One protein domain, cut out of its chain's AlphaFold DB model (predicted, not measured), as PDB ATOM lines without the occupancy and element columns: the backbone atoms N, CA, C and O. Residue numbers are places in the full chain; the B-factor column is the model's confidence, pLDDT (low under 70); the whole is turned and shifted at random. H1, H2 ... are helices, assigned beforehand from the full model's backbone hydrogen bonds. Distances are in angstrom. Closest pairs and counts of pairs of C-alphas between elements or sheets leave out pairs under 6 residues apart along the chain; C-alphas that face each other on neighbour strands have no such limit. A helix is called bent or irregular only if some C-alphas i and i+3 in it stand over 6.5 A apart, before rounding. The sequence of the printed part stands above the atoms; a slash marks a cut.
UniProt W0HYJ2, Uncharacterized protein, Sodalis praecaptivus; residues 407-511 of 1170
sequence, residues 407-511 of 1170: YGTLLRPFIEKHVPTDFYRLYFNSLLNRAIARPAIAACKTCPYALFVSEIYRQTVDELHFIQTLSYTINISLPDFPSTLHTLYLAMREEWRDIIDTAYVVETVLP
ATOM      1  N   TYR A 407     141.448 148.748  70.298       68.44
ATOM      2  CA  TYR A 407     140.665 149.124  71.485       68.44
ATOM      3  C   TYR A 407     141.422 150.075  72.417       68.44
ATOM      4  O   TYR A 407     140.796 150.897  73.078       68.44
ATOM      5  N   GLY A 408     142.760 150.023  72.437       72.50
ATOM      6  CA  GLY A 408     143.580 150.858  73.323       72.50
ATOM      7  C   GLY A 408     143.382 152.371  73.146       72.50
ATOM      8  O   GLY A 408     143.534 153.111  74.110       72.50
ATOM      9  N   THR A 409     142.990 152.837  71.957       75.50
ATOM     10  CA  THR A 409     142.699 154.255  71.673       75.50
ATOM     11  C   THR A 409     141.393 154.757  72.290       75.50
ATOM     12  O   THR A 409     141.319 155.925  72.656       75.50
ATOM     13  N   LEU A 410     140.379 153.894  72.420       74.75
ATOM     14  CA  LEU A 410     139.064 154.234  72.985       74.75
ATOM     15  C   LEU A 410     138.972 153.895  74.478       74.75
ATOM     16  O   LEU A 410     138.313 154.599  75.237       74.75
ATOM     17  N   LEU A 411     139.670 152.841  74.911       86.69
ATOM     18  CA  LEU A 411     139.649 152.372  76.293       86.69
ATOM     19  C   LEU A 411     140.597 153.169  77.207       86.69
ATOM     20  O   LEU A 411     140.297 153.342  78.386       86.69
ATOM     21  N   ARG A 412     141.730 153.674  76.686       89.31
ATOM     22  CA  ARG A 412     142.700 154.450  77.481       89.31
ATOM     23  C   ARG A 412     142.078 155.706  78.117       89.31
ATOM     24  O   ARG A 412     142.230 155.828  79.328       89.31
ATOM     25  N   PRO A 413     141.346 156.584  77.395       91.38
ATOM     26  CA  PRO A 413     140.724 157.760  78.010       91.38
ATOM     27  C   PRO A 413     139.748 157.410  79.138       91.38
ATOM     28  O   PRO A 413     139.724 158.091  80.157       91.38
ATOM     29  N   PHE A 414     138.987 156.319  78.990       94.19
ATOM     30  CA  PHE A 414     138.079 155.836  80.031       94.19
ATOM     31  C   PHE A 414     138.842 155.364  81.280       94.19
ATOM     32  O   PHE A 414     138.501 155.742  82.399       94.19
ATOM     33  N   ILE A 415     139.913 154.581  81.095       93.56
ATOM     34  CA  ILE A 415     140.780 154.109  82.188       93.56
ATOM     35  C   ILE A 415     141.434 155.291  82.916       93.56
ATOM     36  O   ILE A 415     141.345 155.373  84.136       93.56
ATOM     37  N   GLU A 416     142.048 156.215  82.174       92.06
ATOM     38  CA  GLU A 416     142.755 157.385  82.716       92.06
ATOM     39  C   GLU A 416     141.820 158.376  83.434       92.06
ATOM     40  O   GLU A 416     142.280 159.122  84.298       92.06
ATOM     41  N   LYS A 417     140.519 158.374  83.107       93.94
ATOM     42  CA  LYS A 417     139.501 159.238  83.724       93.94
ATOM     43  C   LYS A 417     138.798 158.603  84.931       93.94
ATOM     44  O   LYS A 417     138.533 159.315  85.896       93.94
ATOM     45  N   HIS A 418     138.482 157.304  84.883       93.62
ATOM     46  CA  HIS A 418     137.533 156.667  85.818       93.62
ATOM     47  C   HIS A 418     138.084 155.503  86.646       93.62
ATOM     48  O   HIS A 418     137.406 155.063  87.573       93.62
ATOM     49  N   VAL A 419     139.273 154.970  86.341       92.38
ATOM     50  CA  VAL A 419     139.814 153.788  87.036       92.38
ATOM     51  C   VAL A 419     141.034 154.183  87.881       92.38
ATOM     52  O   VAL A 419     142.105 154.419  87.321       92.38
ATOM     53  N   PRO A 420     140.932 154.214  89.227       90.44
ATOM     54  CA  PRO A 420     142.073 154.497  90.096       90.44
ATOM     55  C   PRO A 420     143.242 153.539  89.839       90.44
ATOM     56  O   PRO A 420     143.038 152.333  89.702       90.44
ATOM     57  N   THR A 421     144.476 154.053  89.813       84.81
ATOM     58  CA  THR A 421     145.681 153.308  89.396       84.81
ATOM     59  C   THR A 421     145.858 151.964  90.110       84.81
ATOM     60  O   THR A 421     146.219 150.968  89.479       84.81
ATOM     61  N   ASP A 422     145.581 151.901  91.410       79.00
ATOM     62  CA  ASP A 422     145.751 150.670  92.186       79.00
ATOM     63  C   ASP A 422     144.574 149.700  92.007       79.00
ATOM     64  O   ASP A 422     144.795 148.497  91.872       79.00
ATOM     65  N   PHE A 423     143.347 150.206  91.837       86.19
ATOM     66  CA  PHE A 423     142.201 149.398  91.400       86.19
ATOM     67  C   PHE A 423     142.427 148.824  89.988       86.19
ATOM     68  O   PHE A 423     142.084 147.670  89.717       86.19
ATOM     69  N   TYR A 424     143.077 149.586  89.097       88.06
ATOM     70  CA  TYR A 424     143.479 149.108  87.776       88.06
ATOM     71  C   TYR A 424     144.454 147.931  87.874       88.06
ATOM     72  O   TYR A 424     144.212 146.875  87.281       88.06
ATOM     73  N   ARG A 425     145.535 148.105  88.648       79.12
ATOM     74  CA  ARG A 425     146.588 147.098  88.867       79.12
ATOM     75  C   ARG A 425     146.046 145.815  89.493       79.12
ATOM     76  O   ARG A 425     146.359 144.733  89.003       79.12
ATOM     77  N   LEU A 426     145.264 145.944  90.564       74.69
ATOM     78  CA  LEU A 426     144.805 144.819  91.381       74.69
ATOM     79  C   LEU A 426     143.626 144.067  90.755       74.69
ATOM     80  O   LEU A 426     143.524 142.857  90.942       74.69
ATOM     81  N   TYR A 427     142.736 144.759  90.031       84.94
ATOM     82  CA  TYR A 427     141.438 144.188  89.673       84.94
ATOM     83  C   TYR A 427     140.938 144.513  88.259       84.94
ATOM     84  O   TYR A 427     140.578 143.584  87.532       84.94
ATOM     85  N   PHE A 428     140.944 145.772  87.799       89.00
ATOM     86  CA  PHE A 428     140.376 146.093  86.475       89.00
ATOM     87  C   PHE A 428     141.119 145.387  85.334       89.00
ATOM     88  O   PHE A 428     140.498 144.866  84.411       89.00
ATOM     89  N   ASN A 429     142.445 145.260  85.436       87.19
ATOM     90  CA  ASN A 429     143.245 144.468  84.503       87.19
ATOM     91  C   ASN A 429     142.774 142.993  84.430       87.19
ATOM     92  O   ASN A 429     142.836 142.378  83.367       87.19
ATOM     93  N   SER A 430     142.233 142.422  85.513       83.81
ATOM     94  CA  SER A 430     141.630 141.079  85.504       83.81
ATOM     95  C   SER A 430     140.319 141.035  84.705       83.81
ATOM     96  O   SER A 430     140.124 140.117  83.910       83.81
ATOM     97  N   LEU A 431     139.444 142.042  84.837       87.12
ATOM     98  CA  LEU A 431     138.242 142.186  83.995       87.12
ATOM     99  C   LEU A 431     138.611 142.310  82.509       87.12
ATOM    100  O   LEU A 431     138.081 141.577  81.675       87.12
ATOM    101  N   LEU A 432     139.585 143.163  82.173       89.00
ATOM    102  CA  LEU A 432     140.053 143.326  80.791       89.00
ATOM    103  C   LEU A 432     140.594 142.014  80.210       89.00
ATOM    104  O   LEU A 432     140.191 141.613  79.119       89.00
ATOM    105  N   ASN A 433     141.451 141.301  80.946       84.44
ATOM    106  CA  ASN A 433     141.988 140.018  80.489       84.44
ATOM    107  C   ASN A 433     140.905 138.930  80.374       84.44
ATOM    108  O   ASN A 433     140.951 138.135  79.435       84.44
ATOM    109  N   ARG A 434     139.898 138.907  81.259       84.06
ATOM    110  CA  ARG A 434     138.747 137.993  81.153       84.06
ATOM    111  C   ARG A 434     137.875 138.293  79.931       84.06
ATOM    112  O   ARG A 434     137.477 137.355  79.240       84.06
ATOM    113  N   ALA A 435     137.617 139.565  79.626       86.38
ATOM    114  CA  ALA A 435     136.900 139.976  78.419       86.38
ATOM    115  C   ALA A 435     137.685 139.643  77.133       86.38
ATOM    116  O   ALA A 435     137.121 139.054  76.211       86.38
ATOM    117  N   ILE A 436     138.999 139.912  77.084       81.81
ATOM    118  CA  ILE A 436     139.872 139.526  75.955       81.81
ATOM    119  C   ILE A 436     139.884 138.000  75.764       81.81
ATOM    120  O   ILE A 436     139.817 137.515  74.635       81.81
ATOM    121  N   ALA A 437     139.945 137.228  76.853       79.88
ATOM    122  CA  ALA A 437     140.034 135.769  76.809       79.88
ATOM    123  C   ALA A 437     138.727 135.057  76.407       79.88
ATOM    124  O   ALA A 437     138.751 133.838  76.187       79.88
ATOM    125  N   ARG A 438     137.585 135.757  76.296       82.06
ATOM    126  CA  ARG A 438     136.324 135.117  75.888       82.06
ATOM    127  C   ARG A 438     136.430 134.616  74.438       82.06
ATOM    128  O   ARG A 438     136.772 135.406  73.561       82.06
ATOM    129  N   PRO A 439     136.091 133.344  74.128       73.06
ATOM    130  CA  PRO A 439     136.278 132.786  72.782       73.06
ATOM    131  C   PRO A 439     135.594 133.585  71.664       73.06
ATOM    132  O   PRO A 439     136.169 133.731  70.589       73.06
ATOM    133  N   ALA A 440     134.412 134.145  71.942       71.56
ATOM    134  CA  ALA A 440     133.658 134.986  71.013       71.56
ATOM    135  C   ALA A 440     134.373 136.301  70.646       71.56
ATOM    136  O   ALA A 440     134.125 136.834  69.575       71.56
ATOM    137  N   ILE A 441     135.277 136.802  71.494       76.81
ATOM    138  CA  ILE A 441     136.092 137.999  71.236       76.81
ATOM    139  C   ILE A 441     137.457 137.575  70.666       76.81
ATOM    140  O   ILE A 441     137.876 138.075  69.624       76.81
ATOM    141  N   ALA A 442     138.108 136.577  71.271       71.50
ATOM    142  CA  ALA A 442     139.441 136.103  70.884       71.50
ATOM    143  C   ALA A 442     139.521 135.458  69.483       71.50
ATOM    144  O   ALA A 442     140.532 135.597  68.796       71.50
ATOM    145  N   ALA A 443     138.480 134.747  69.032       72.62
ATOM    146  CA  ALA A 443     138.440 134.157  67.685       72.62
ATOM    147  C   ALA A 443     138.029 135.168  66.592       72.62
ATOM    148  O   ALA A 443     138.164 134.908  65.393       72.62
ATOM    149  N   CYS A 444     137.510 136.324  67.000       68.12
ATOM    150  CA  CYS A 444     136.730 137.228  66.173       68.12
ATOM    151  C   CYS A 444     137.598 138.369  65.626       68.12
ATOM    152  O   CYS A 444     137.668 139.466  66.181       68.12
ATOM    153  N   LYS A 445     138.253 138.117  64.483       67.56
ATOM    154  CA  LYS A 445     139.182 139.050  63.801       67.56
ATOM    155  C   LYS A 445     138.612 140.440  63.482       67.56
ATOM    156  O   LYS A 445     139.374 141.326  63.092       67.56
ATOM    157  N   THR A 446     137.305 140.635  63.591       62.66
ATOM    158  CA  THR A 446     136.579 141.876  63.283       62.66
ATOM    159  C   THR A 446     135.547 142.216  64.359       62.66
ATOM    160  O   THR A 446     134.576 142.900  64.053       62.66
ATOM    161  N   CYS A 447     135.712 141.735  65.599       69.56
ATOM    162  CA  CYS A 447     134.709 142.015  66.622       69.56
ATOM    163  C   CYS A 447     134.560 143.524  66.864       69.56
ATOM    164  O   CYS A 447     135.568 144.229  66.974       69.56
ATOM    165  N   PRO A 448     133.319 144.037  66.912       79.62
ATOM    166  CA  PRO A 448     133.083 145.436  67.206       79.62
ATOM    167  C   PRO A 448     133.506 145.726  68.645       79.62
ATOM    168  O   PRO A 448     133.279 144.918  69.549       79.62
ATOM    169  N   TYR A 449     134.052 146.926  68.860       82.88
ATOM    170  CA  TYR A 449     134.356 147.469  70.188       82.88
ATOM    171  C   TYR A 449     133.164 147.316  71.152       82.88
ATOM    172  O   TYR A 449     133.361 146.999  72.320       82.88
ATOM    173  N   ALA A 450     131.938 147.402  70.623       83.00
ATOM    174  CA  ALA A 450     130.700 147.192  71.360       83.00
ATOM    175  C   ALA A 450     130.594 145.846  72.099       83.00
ATOM    176  O   ALA A 450     130.207 145.834  73.262       83.00
ATOM    177  N   LEU A 451     130.984 144.719  71.487       82.75
ATOM    178  CA  LEU A 451     130.924 143.412  72.167       82.75
ATOM    179  C   LEU A 451     131.994 143.275  73.258       82.75
ATOM    180  O   LEU A 451     131.764 142.613  74.266       82.75
ATOM    181  N   PHE A 452     133.151 143.914  73.077       88.06
ATOM    182  CA  PHE A 452     134.210 143.941  74.086       88.06
ATOM    183  C   PHE A 452     133.819 144.809  75.292       88.06
ATOM    184  O   PHE A 452     133.944 144.373  76.433       88.06
ATOM    185  N   VAL A 453     133.274 145.999  75.031       88.88
ATOM    186  CA  VAL A 453     132.724 146.921  76.035       88.88
ATOM    187  C   VAL A 453     131.550 146.300  76.793       88.88
ATOM    188  O   VAL A 453     131.554 146.300  78.022       88.88
ATOM    189  N   SER A 454     130.586 145.718  76.074       86.19
ATOM    190  CA  SER A 454     129.434 145.027  76.662       86.19
ATOM    191  C   SER A 454     129.880 143.887  77.581       86.19
ATOM    192  O   SER A 454     129.397 143.788  78.703       86.19
ATOM    193  N   GLU A 455     130.883 143.090  77.192       89.25
ATOM    194  CA  GLU A 455     131.406 142.025  78.054       89.25
ATOM    195  C   GLU A 455     132.118 142.553  79.317       89.25
ATOM    196  O   GLU A 455     131.959 141.954  80.380       89.25
ATOM    197  N   ILE A 456     132.853 143.672  79.245       90.94
ATOM    198  CA  ILE A 456     133.455 144.314  80.433       90.94
ATOM    199  C   ILE A 456     132.367 144.843  81.375       90.94
ATOM    200  O   ILE A 456     132.430 144.605  82.583       90.94
ATOM    201  N   TYR A 457     131.361 145.537  80.838       90.50
ATOM    202  CA  TYR A 457     130.224 146.040  81.609       90.50
ATOM    203  C   TYR A 457     129.461 144.891  82.277       90.50
ATOM    204  O   TYR A 457     129.252 144.911  83.488       90.50
ATOM    205  N   ARG A 458     129.156 143.833  81.518       87.88
ATOM    206  CA  ARG A 458     128.485 142.620  82.001       87.88
ATOM    207  C   ARG A 458     129.262 141.957  83.141       87.88
ATOM    208  O   ARG A 458     128.673 141.681  84.174       87.88
ATOM    209  N   GLN A 459     130.583 141.789  83.016       88.88
ATOM    210  CA  GLN A 459     131.411 141.252  84.108       88.88
ATOM    211  C   GLN A 459     131.475 142.187  85.327       88.88
ATOM    212  O   GLN A 459     131.522 141.713  86.456       88.88
ATOM    213  N   THR A 460     131.439 143.506  85.123       87.50
ATOM    214  CA  THR A 460     131.407 144.500  86.215       87.50
ATOM    215  C   THR A 460     130.075 144.441  86.980       87.50
ATOM    216  O   THR A 460     130.060 144.574  88.202       87.50
ATOM    217  N   VAL A 461     128.962 144.174  86.284       85.12
ATOM    218  CA  VAL A 461     127.636 143.931  86.881       85.12
ATOM    219  C   VAL A 461     127.567 142.566  87.577       85.12
ATOM    220  O   VAL A 461     127.119 142.509  88.722       85.12
ATOM    221  N   ASP A 462     128.055 141.494  86.938       83.75
ATOM    222  CA  ASP A 462     128.137 140.144  87.525       83.75
ATOM    223  C   ASP A 462     128.900 140.187  88.871       83.75
ATOM    224  O   ASP A 462     128.475 139.597  89.864       83.75
ATOM    225  N   GLU A 463     130.007 140.934  88.928       82.00
ATOM    226  CA  GLU A 463     130.835 141.085  90.130       82.00
ATOM    227  C   GLU A 463     130.202 142.007  91.184       82.00
ATOM    228  O   GLU A 463     130.261 141.683  92.368       82.00
ATOM    229  N   LEU A 464     129.530 143.101  90.796       77.31
ATOM    230  CA  LEU A 464     128.729 143.908  91.731       77.31
ATOM    231  C   LEU A 464     127.646 143.062  92.408       77.31
ATOM    232  O   LEU A 464     127.489 143.139  93.626       77.31
ATOM    233  N   HIS A 465     126.940 142.227  91.643       72.75
ATOM    234  CA  HIS A 465     125.930 141.314  92.175       72.75
ATOM    235  C   HIS A 465     126.554 140.251  93.093       72.75
ATOM    236  O   HIS A 465     126.025 139.963  94.168       72.75
ATOM    237  N   PHE A 466     127.705 139.686  92.716       74.25
ATOM    238  CA  PHE A 466     128.441 138.730  93.547       74.25
ATOM    239  C   PHE A 466     128.891 139.347  94.881       74.25
ATOM    240  O   PHE A 466     128.658 138.759  95.934       74.25
ATOM    241  N   ILE A 467     129.444 140.563  94.863       68.44
ATOM    242  CA  ILE A 467     129.865 141.297  96.068       68.44
ATOM    243  C   ILE A 467     128.660 141.674  96.935       68.44
ATOM    244  O   ILE A 467     128.736 141.558  98.153       68.44
ATOM    245  N   GLN A 468     127.529 142.064  96.338       60.03
ATOM    246  CA  GLN A 468     126.280 142.290  97.074       60.03
ATOM    247  C   GLN A 468     125.801 141.003  97.760       60.03
ATOM    248  O   GLN A 468     125.517 141.024  98.954       60.03
ATOM    249  N   THR A 469     125.807 139.872  97.050       53.31
ATOM    250  CA  THR A 469     125.430 138.555  97.599       53.31
ATOM    251  C   THR A 469     126.374 138.128  98.736       53.31
ATOM    252  O   THR A 469     125.921 137.656  99.778       53.31
ATOM    253  N   LEU A 470     127.682 138.372  98.594       45.78
ATOM    254  CA  LEU A 470     128.670 138.150  99.655       45.78
ATOM    255  C   LEU A 470     128.534 139.126 100.831       45.78
ATOM    256  O   LEU A 470     128.807 138.740 101.960       45.78
ATOM    257  N   SER A 471     128.087 140.365 100.617       41.34
ATOM    258  CA  SER A 471     127.944 141.352 101.702       41.34
ATOM    259  C   SER A 471     126.842 141.005 102.713       41.34
ATOM    260  O   SER A 471     126.870 141.501 103.835       41.34
ATOM    261  N   TYR A 472     125.928 140.095 102.357       39.75
ATOM    262  CA  TYR A 472     124.973 139.483 103.286       39.75
ATOM    263  C   TYR A 472     125.545 138.289 104.076       39.75
ATOM    264  O   TYR A 472     124.855 137.766 104.946       39.75
ATOM    265  N   THR A 473     126.771 137.830 103.787       32.97
ATOM    266  CA  THR A 473     127.321 136.574 104.341       32.97
ATOM    267  C   THR A 473     128.763 136.646 104.868       32.97
ATOM    268  O   THR A 473     129.088 135.885 105.777       32.97
ATOM    269  N   ILE A 474     129.639 137.532 104.367       30.91
ATOM    270  CA  ILE A 474     131.056 137.619 104.782       30.91
ATOM    271  C   ILE A 474     131.547 139.076 104.863       30.91
ATOM    272  O   ILE A 474     131.510 139.824 103.886       30.91
ATOM    273  N   ASN A 475     132.127 139.452 106.009       40.03
ATOM    274  CA  ASN A 475     132.812 140.736 106.202       40.03
ATOM    275  C   ASN A 475     134.170 140.783 105.470       40.03
ATOM    276  O   ASN A 475     135.187 140.340 106.007       40.03
ATOM    277  N   ILE A 476     134.207 141.378 104.275       35.94
ATOM    278  CA  ILE A 476     135.450 141.763 103.583       35.94
ATOM    279  C   ILE A 476     135.658 143.275 103.740       35.94
ATOM    280  O   ILE A 476     134.961 144.081 103.124       35.94
ATOM    281  N   SER A 477     136.641 143.675 104.549       38.06
ATOM    282  CA  SER A 477     136.950 145.082 104.833       38.06
ATOM    283  C   SER A 477     137.742 145.751 103.696       38.06
ATOM    284  O   SER A 477     138.950 145.961 103.801       38.06
ATOM    285  N   LEU A 478     137.054 146.092 102.606       46.44
ATOM    286  CA  LEU A 478     137.576 146.909 101.503       46.44
ATOM    287  C   LEU A 478     136.625 148.094 101.231       46.44
ATOM    288  O   LEU A 478     135.857 148.034 100.271       46.44
ATOM    289  N   PRO A 479     136.632 149.164 102.053       50.94
ATOM    290  CA  PRO A 479     135.650 150.258 101.957       50.94
ATOM    291  C   PRO A 479     135.642 150.966 100.589       50.94
ATOM    292  O   PRO A 479     134.584 151.365 100.097       50.94
ATOM    293  N   ASP A 480     136.801 151.049  99.934       63.47
ATOM    294  CA  ASP A 480     136.950 151.697  98.627       63.47
ATOM    295  C   ASP A 480     136.575 150.789  97.441       63.47
ATOM    296  O   ASP A 480     136.445 151.264  96.313       63.47
ATOM    297  N   PHE A 481     136.413 149.476  97.641       74.44
ATOM    298  CA  PHE A 481     136.286 148.530  96.526       74.44
ATOM    299  C   PHE A 481     134.863 148.463  95.935       74.44
ATOM    300  O   PHE A 481     134.740 148.687  94.729       74.44
ATOM    301  N   PRO A 482     133.774 148.264  96.713       74.38
ATOM    302  CA  PRO A 482     132.410 148.336  96.180       74.38
ATOM    303  C   PRO A 482     132.050 149.740  95.684       74.38
ATOM    304  O   PRO A 482     131.333 149.880  94.697       74.38
ATOM    305  N   SER A 483     132.564 150.784  96.340       75.75
ATOM    306  CA  SER A 483     132.338 152.186  95.974       75.75
ATOM    307  C   SER A 483     133.060 152.564  94.675       75.75
ATOM    308  O   SER A 483     132.433 153.158  93.793       75.75
ATOM    309  N   THR A 484     134.315 152.139  94.481       82.62
ATOM    310  CA  THR A 484     135.009 152.275  93.186       82.62
ATOM    311  C   THR A 484     134.315 151.455  92.101       82.62
ATOM    312  O   THR A 484     134.052 151.990  91.028       82.62
ATOM    313  N   LEU A 485     133.944 150.198  92.366       83.38
ATOM    314  CA  LEU A 485     133.267 149.335  91.389       83.38
ATOM    315  C   LEU A 485     131.882 149.884  90.985       83.38
ATOM    316  O   LEU A 485     131.510 149.811  89.816       83.38
ATOM    317  N   HIS A 486     131.139 150.489  91.917       82.75
ATOM    318  CA  HIS A 486     129.863 151.144  91.622       82.75
ATOM    319  C   HIS A 486     130.042 152.457  90.845       82.75
ATOM    320  O   HIS A 486     129.334 152.684  89.867       82.75
ATOM    321  N   THR A 487     131.018 153.289  91.223       86.75
ATOM    322  CA  THR A 487     131.364 154.525  90.490       86.75
ATOM    323  C   THR A 487     131.785 154.201  89.055       86.75
ATOM    324  O   THR A 487     131.323 154.830  88.107       86.75
ATOM    325  N   LEU A 488     132.588 153.150  88.889       89.75
ATOM    326  CA  LEU A 488     133.010 152.603  87.607       89.75
ATOM    327  C   LEU A 488     131.820 152.102  86.772       89.75
ATOM    328  O   LEU A 488     131.726 152.435  85.595       89.75
ATOM    329  N   TYR A 489     130.881 151.364  87.369       90.62
ATOM    330  CA  TYR A 489     129.637 150.949  86.709       90.62
ATOM    331  C   TYR A 489     128.789 152.146  86.238       90.62
ATOM    332  O   TYR A 489     128.279 152.127  85.117       90.62
ATOM    333  N   LEU A 490     128.667 153.200  87.053       88.62
ATOM    334  CA  LEU A 490     127.962 154.425  86.662       88.62
ATOM    335  C   LEU A 490     128.671 155.127  85.495       88.62
ATOM    336  O   LEU A 490     128.012 155.463  84.514       88.62
ATOM    337  N   ALA A 491     130.000 155.254  85.547       92.38
ATOM    338  CA  ALA A 491     130.802 155.817  84.462       92.38
ATOM    339  C   ALA A 491     130.668 155.020  83.151       92.38
ATOM    340  O   ALA A 491     130.512 155.616  82.086       92.38
ATOM    341  N   MET A 492     130.655 153.681  83.213       90.94
ATOM    342  CA  MET A 492     130.375 152.831  82.047       90.94
ATOM    343  C   MET A 492     128.970 153.084  81.489       90.94
ATOM    344  O   MET A 492     128.805 153.245  80.284       90.94
ATOM    345  N   ARG A 493     127.948 153.154  82.351       88.12
ATOM    346  CA  ARG A 493     126.553 153.395  81.941       88.12
ATOM    347  C   ARG A 493     126.307 154.822  81.421       88.12
ATOM    348  O   ARG A 493     125.307 155.077  80.745       88.12
ATOM    349  N   GLU A 494     127.191 155.763  81.736       91.56
ATOM    350  CA  GLU A 494     127.171 157.114  81.184       91.56
ATOM    351  C   GLU A 494     127.913 157.192  79.844       91.56
ATOM    352  O   GLU A 494     127.295 157.527  78.838       91.56
ATOM    353  N   GLU A 495     129.199 156.829  79.797       93.12
ATOM    354  CA  GLU A 495     130.037 157.020  78.600       93.12
ATOM    355  C   GLU A 495     129.880 155.936  77.530       93.12
ATOM    356  O   GLU A 495     130.220 156.169  76.372       93.12
ATOM    357  N   TRP A 496     129.370 154.754  77.884       92.38
ATOM    358  CA  TRP A 496     129.142 153.647  76.948       92.38
ATOM    359  C   TRP A 496     127.652 153.349  76.734       92.38
ATOM    360  O   TRP A 496     127.321 152.279  76.230       92.38
ATOM    361  N   ARG A 497     126.746 154.275  77.083       89.31
ATOM    362  CA  ARG A 497     125.286 154.084  76.986       89.31
ATOM    363  C   ARG A 497     124.837 153.559  75.623       89.31
ATOM    364  O   ARG A 497     124.307 152.460  75.544       89.31
ATOM    365  N   ASP A 498     125.163 154.283  74.554       84.81
ATOM    366  CA  ASP A 498     124.783 153.943  73.175       84.81
ATOM    367  C   ASP A 498     125.313 152.565  72.728       84.81
ATOM    368  O   ASP A 498     124.767 151.932  71.825       84.81
ATOM    369  N   ILE A 499     126.388 152.089  73.364       84.62
ATOM    370  CA  ILE A 499     127.020 150.789  73.120       84.62
ATOM    371  C   ILE A 499     126.358 149.675  73.945       84.62
ATOM    372  O   ILE A 499     126.205 148.554  73.461       84.62
ATOM    373  N   ILE A 500     125.990 149.964  75.193       81.88
ATOM    374  CA  ILE A 500     125.329 149.025  76.103       81.88
ATOM    375  C   ILE A 500     123.889 148.797  75.637       81.88
ATOM    376  O   ILE A 500     123.504 147.653  75.408       81.88
ATOM    377  N   ASP A 501     123.136 149.870  75.399       78.56
ATOM    378  CA  ASP A 501     121.714 149.826  75.045       78.56
ATOM    379  C   ASP A 501     121.471 149.159  73.672       78.56
ATOM    380  O   ASP A 501     120.413 148.575  73.443       78.56
ATOM    381  N   THR A 502     122.462 149.174  72.768       74.44
ATOM    382  CA  THR A 502     122.399 148.470  71.468       74.44
ATOM    383  C   THR A 502     122.879 147.017  71.511       74.44
ATOM    384  O   THR A 502     122.539 146.241  70.615       74.44
ATOM    385  N   ALA A 503     123.655 146.621  72.525       66.00
ATOM    386  CA  ALA A 503     124.203 145.268  72.660       66.00
ATOM    387  C   ALA A 503     123.516 144.421  73.745       66.00
ATOM    388  O   ALA A 503     123.723 143.205  73.786       66.00
ATOM    389  N   TYR A 504     122.754 145.038  74.652       63.91
ATOM    390  CA  TYR A 504     122.247 144.398  75.861       63.91
ATOM    391  C   TYR A 504     120.881 144.976  76.268       63.91
ATOM    392  O   TYR A 504     120.782 145.893  77.079       63.91
ATOM    393  N   VAL A 505     119.810 144.421  75.690       48.84
ATOM    394  CA  VAL A 505     118.422 144.804  75.997       48.84
ATOM    395  C   VAL A 505     118.033 144.265  77.377       48.84
ATOM    396  O   VAL A 505     117.650 143.105  77.525       48.84
ATOM    397  N   VAL A 506     118.155 145.107  78.404       50.03
ATOM    398  CA  VAL A 506     117.778 144.778  79.787       50.03
ATOM    399  C   VAL A 506     116.327 145.193  80.043       50.03
ATOM    400  O   VAL A 506     116.064 146.291  80.529       50.03
ATOM    401  N   GLU A 507     115.373 144.310  79.741       42.69
ATOM    402  CA  GLU A 507     113.958 144.524  80.108       42.69
ATOM    403  C   GLU A 507     113.723 144.434  81.629       42.69
ATOM    404  O   GLU A 507     112.762 144.996  82.159       42.69
ATOM    405  N   THR A 508     114.628 143.786  82.368       49.06
ATOM    406  CA  THR A 508     114.627 143.767  83.833       49.06
ATOM    407  C   THR A 508     115.152 145.083  84.406       49.06
ATOM    408  O   THR A 508     116.312 145.203  84.800       49.06
ATOM    409  N   VAL A 509     114.265 146.076  84.517       45.19
ATOM    410  CA  VAL A 509     114.509 147.284  85.318       45.19
ATOM    411  C   VAL A 509     114.914 146.864  86.735       45.19
ATOM    412  O   VAL A 509     114.063 146.455  87.528       45.19
ATOM    413  N   LEU A 510     116.207 146.971  87.071       49.03
ATOM    414  CA  LEU A 510     116.642 146.813  88.457       49.03
ATOM    415  C   LEU A 510     115.880 147.847  89.302       49.03
ATOM    416  O   LEU A 510     115.927 149.036  88.959       49.03
ATOM    417  N   PRO A 511     115.209 147.447  90.403       44.91
ATOM    418  CA  PRO A 511     114.602 148.410  91.312       44.91
ATOM    419  C   PRO A 511     115.702 149.385  91.760       44.91
ATOM    420  O   PRO A 511     116.802 148.934  92.096       44.91
TER     421      PRO A 511
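Overview. This is residues 407 to 511 of the 1170 residues of an uncharacterized protein of Sodalis praecaptivus (UniProt W0HYJ2). The long helix H4 forms the core: H5 folds back beside it as a hairpin, H2 and H6 cross it, and H1 lies near H2 and H5. Residues 505 to 511 stick out. The 105 printed residues include six named helices, H1 to H6, no named strand: all helix, compact, radius of gyration of the C-alphas 14.2 A, spans 43 by 34 by 26 A.

Along the chain. H4, residues 449 to 471, spans 32.7 A from C-alpha 449 at (134.356, 147.469, 70.188). H5 is 480 to 495, 21.8 A; H2 421 to 436, irregular, C-alphas 426 and 429 being 7.1 A apart; H1 408 to 418; H3 439 to 442; H6 497 to 503, with C-alpha 503 at (124.203, 145.268, 72.660).

Arrangement. Residues 457 to 467 alone of H4, the hub, touch H5, closest C-alphas Thr 460 and Tyr 489, 6.7 A, at a shallow tilt of 32 degrees, only just short of steep, opposite ways. Residues 431 to 436 alone of H2 touch H4, Ala 435 to Glu 455 closest, C-alphas 5.9 A. Residues 450 to 457 alone of H4 touch H6, about perpendicular at 84 degrees, closest C-alphas Ala 450 and Ile 499, 5.4 A. H3 is close but not clearly touching H4, closest C-alphas Ile 441 and Phe 452, 6.9 A. Every O i to N i+4 pair is within hydrogen-bond range in H4 and H5, against 5 of 7 in H1, 10 of 12 in H2 and 2 of 3 in H6.

Size, cuts and confidence. The printed part has no cut and no long link; the farthest C-alphas, Thr 446 and Asn 475, are 43.1 A apart. pLDDT is under 70 in 28 residues, among them 467 to 480.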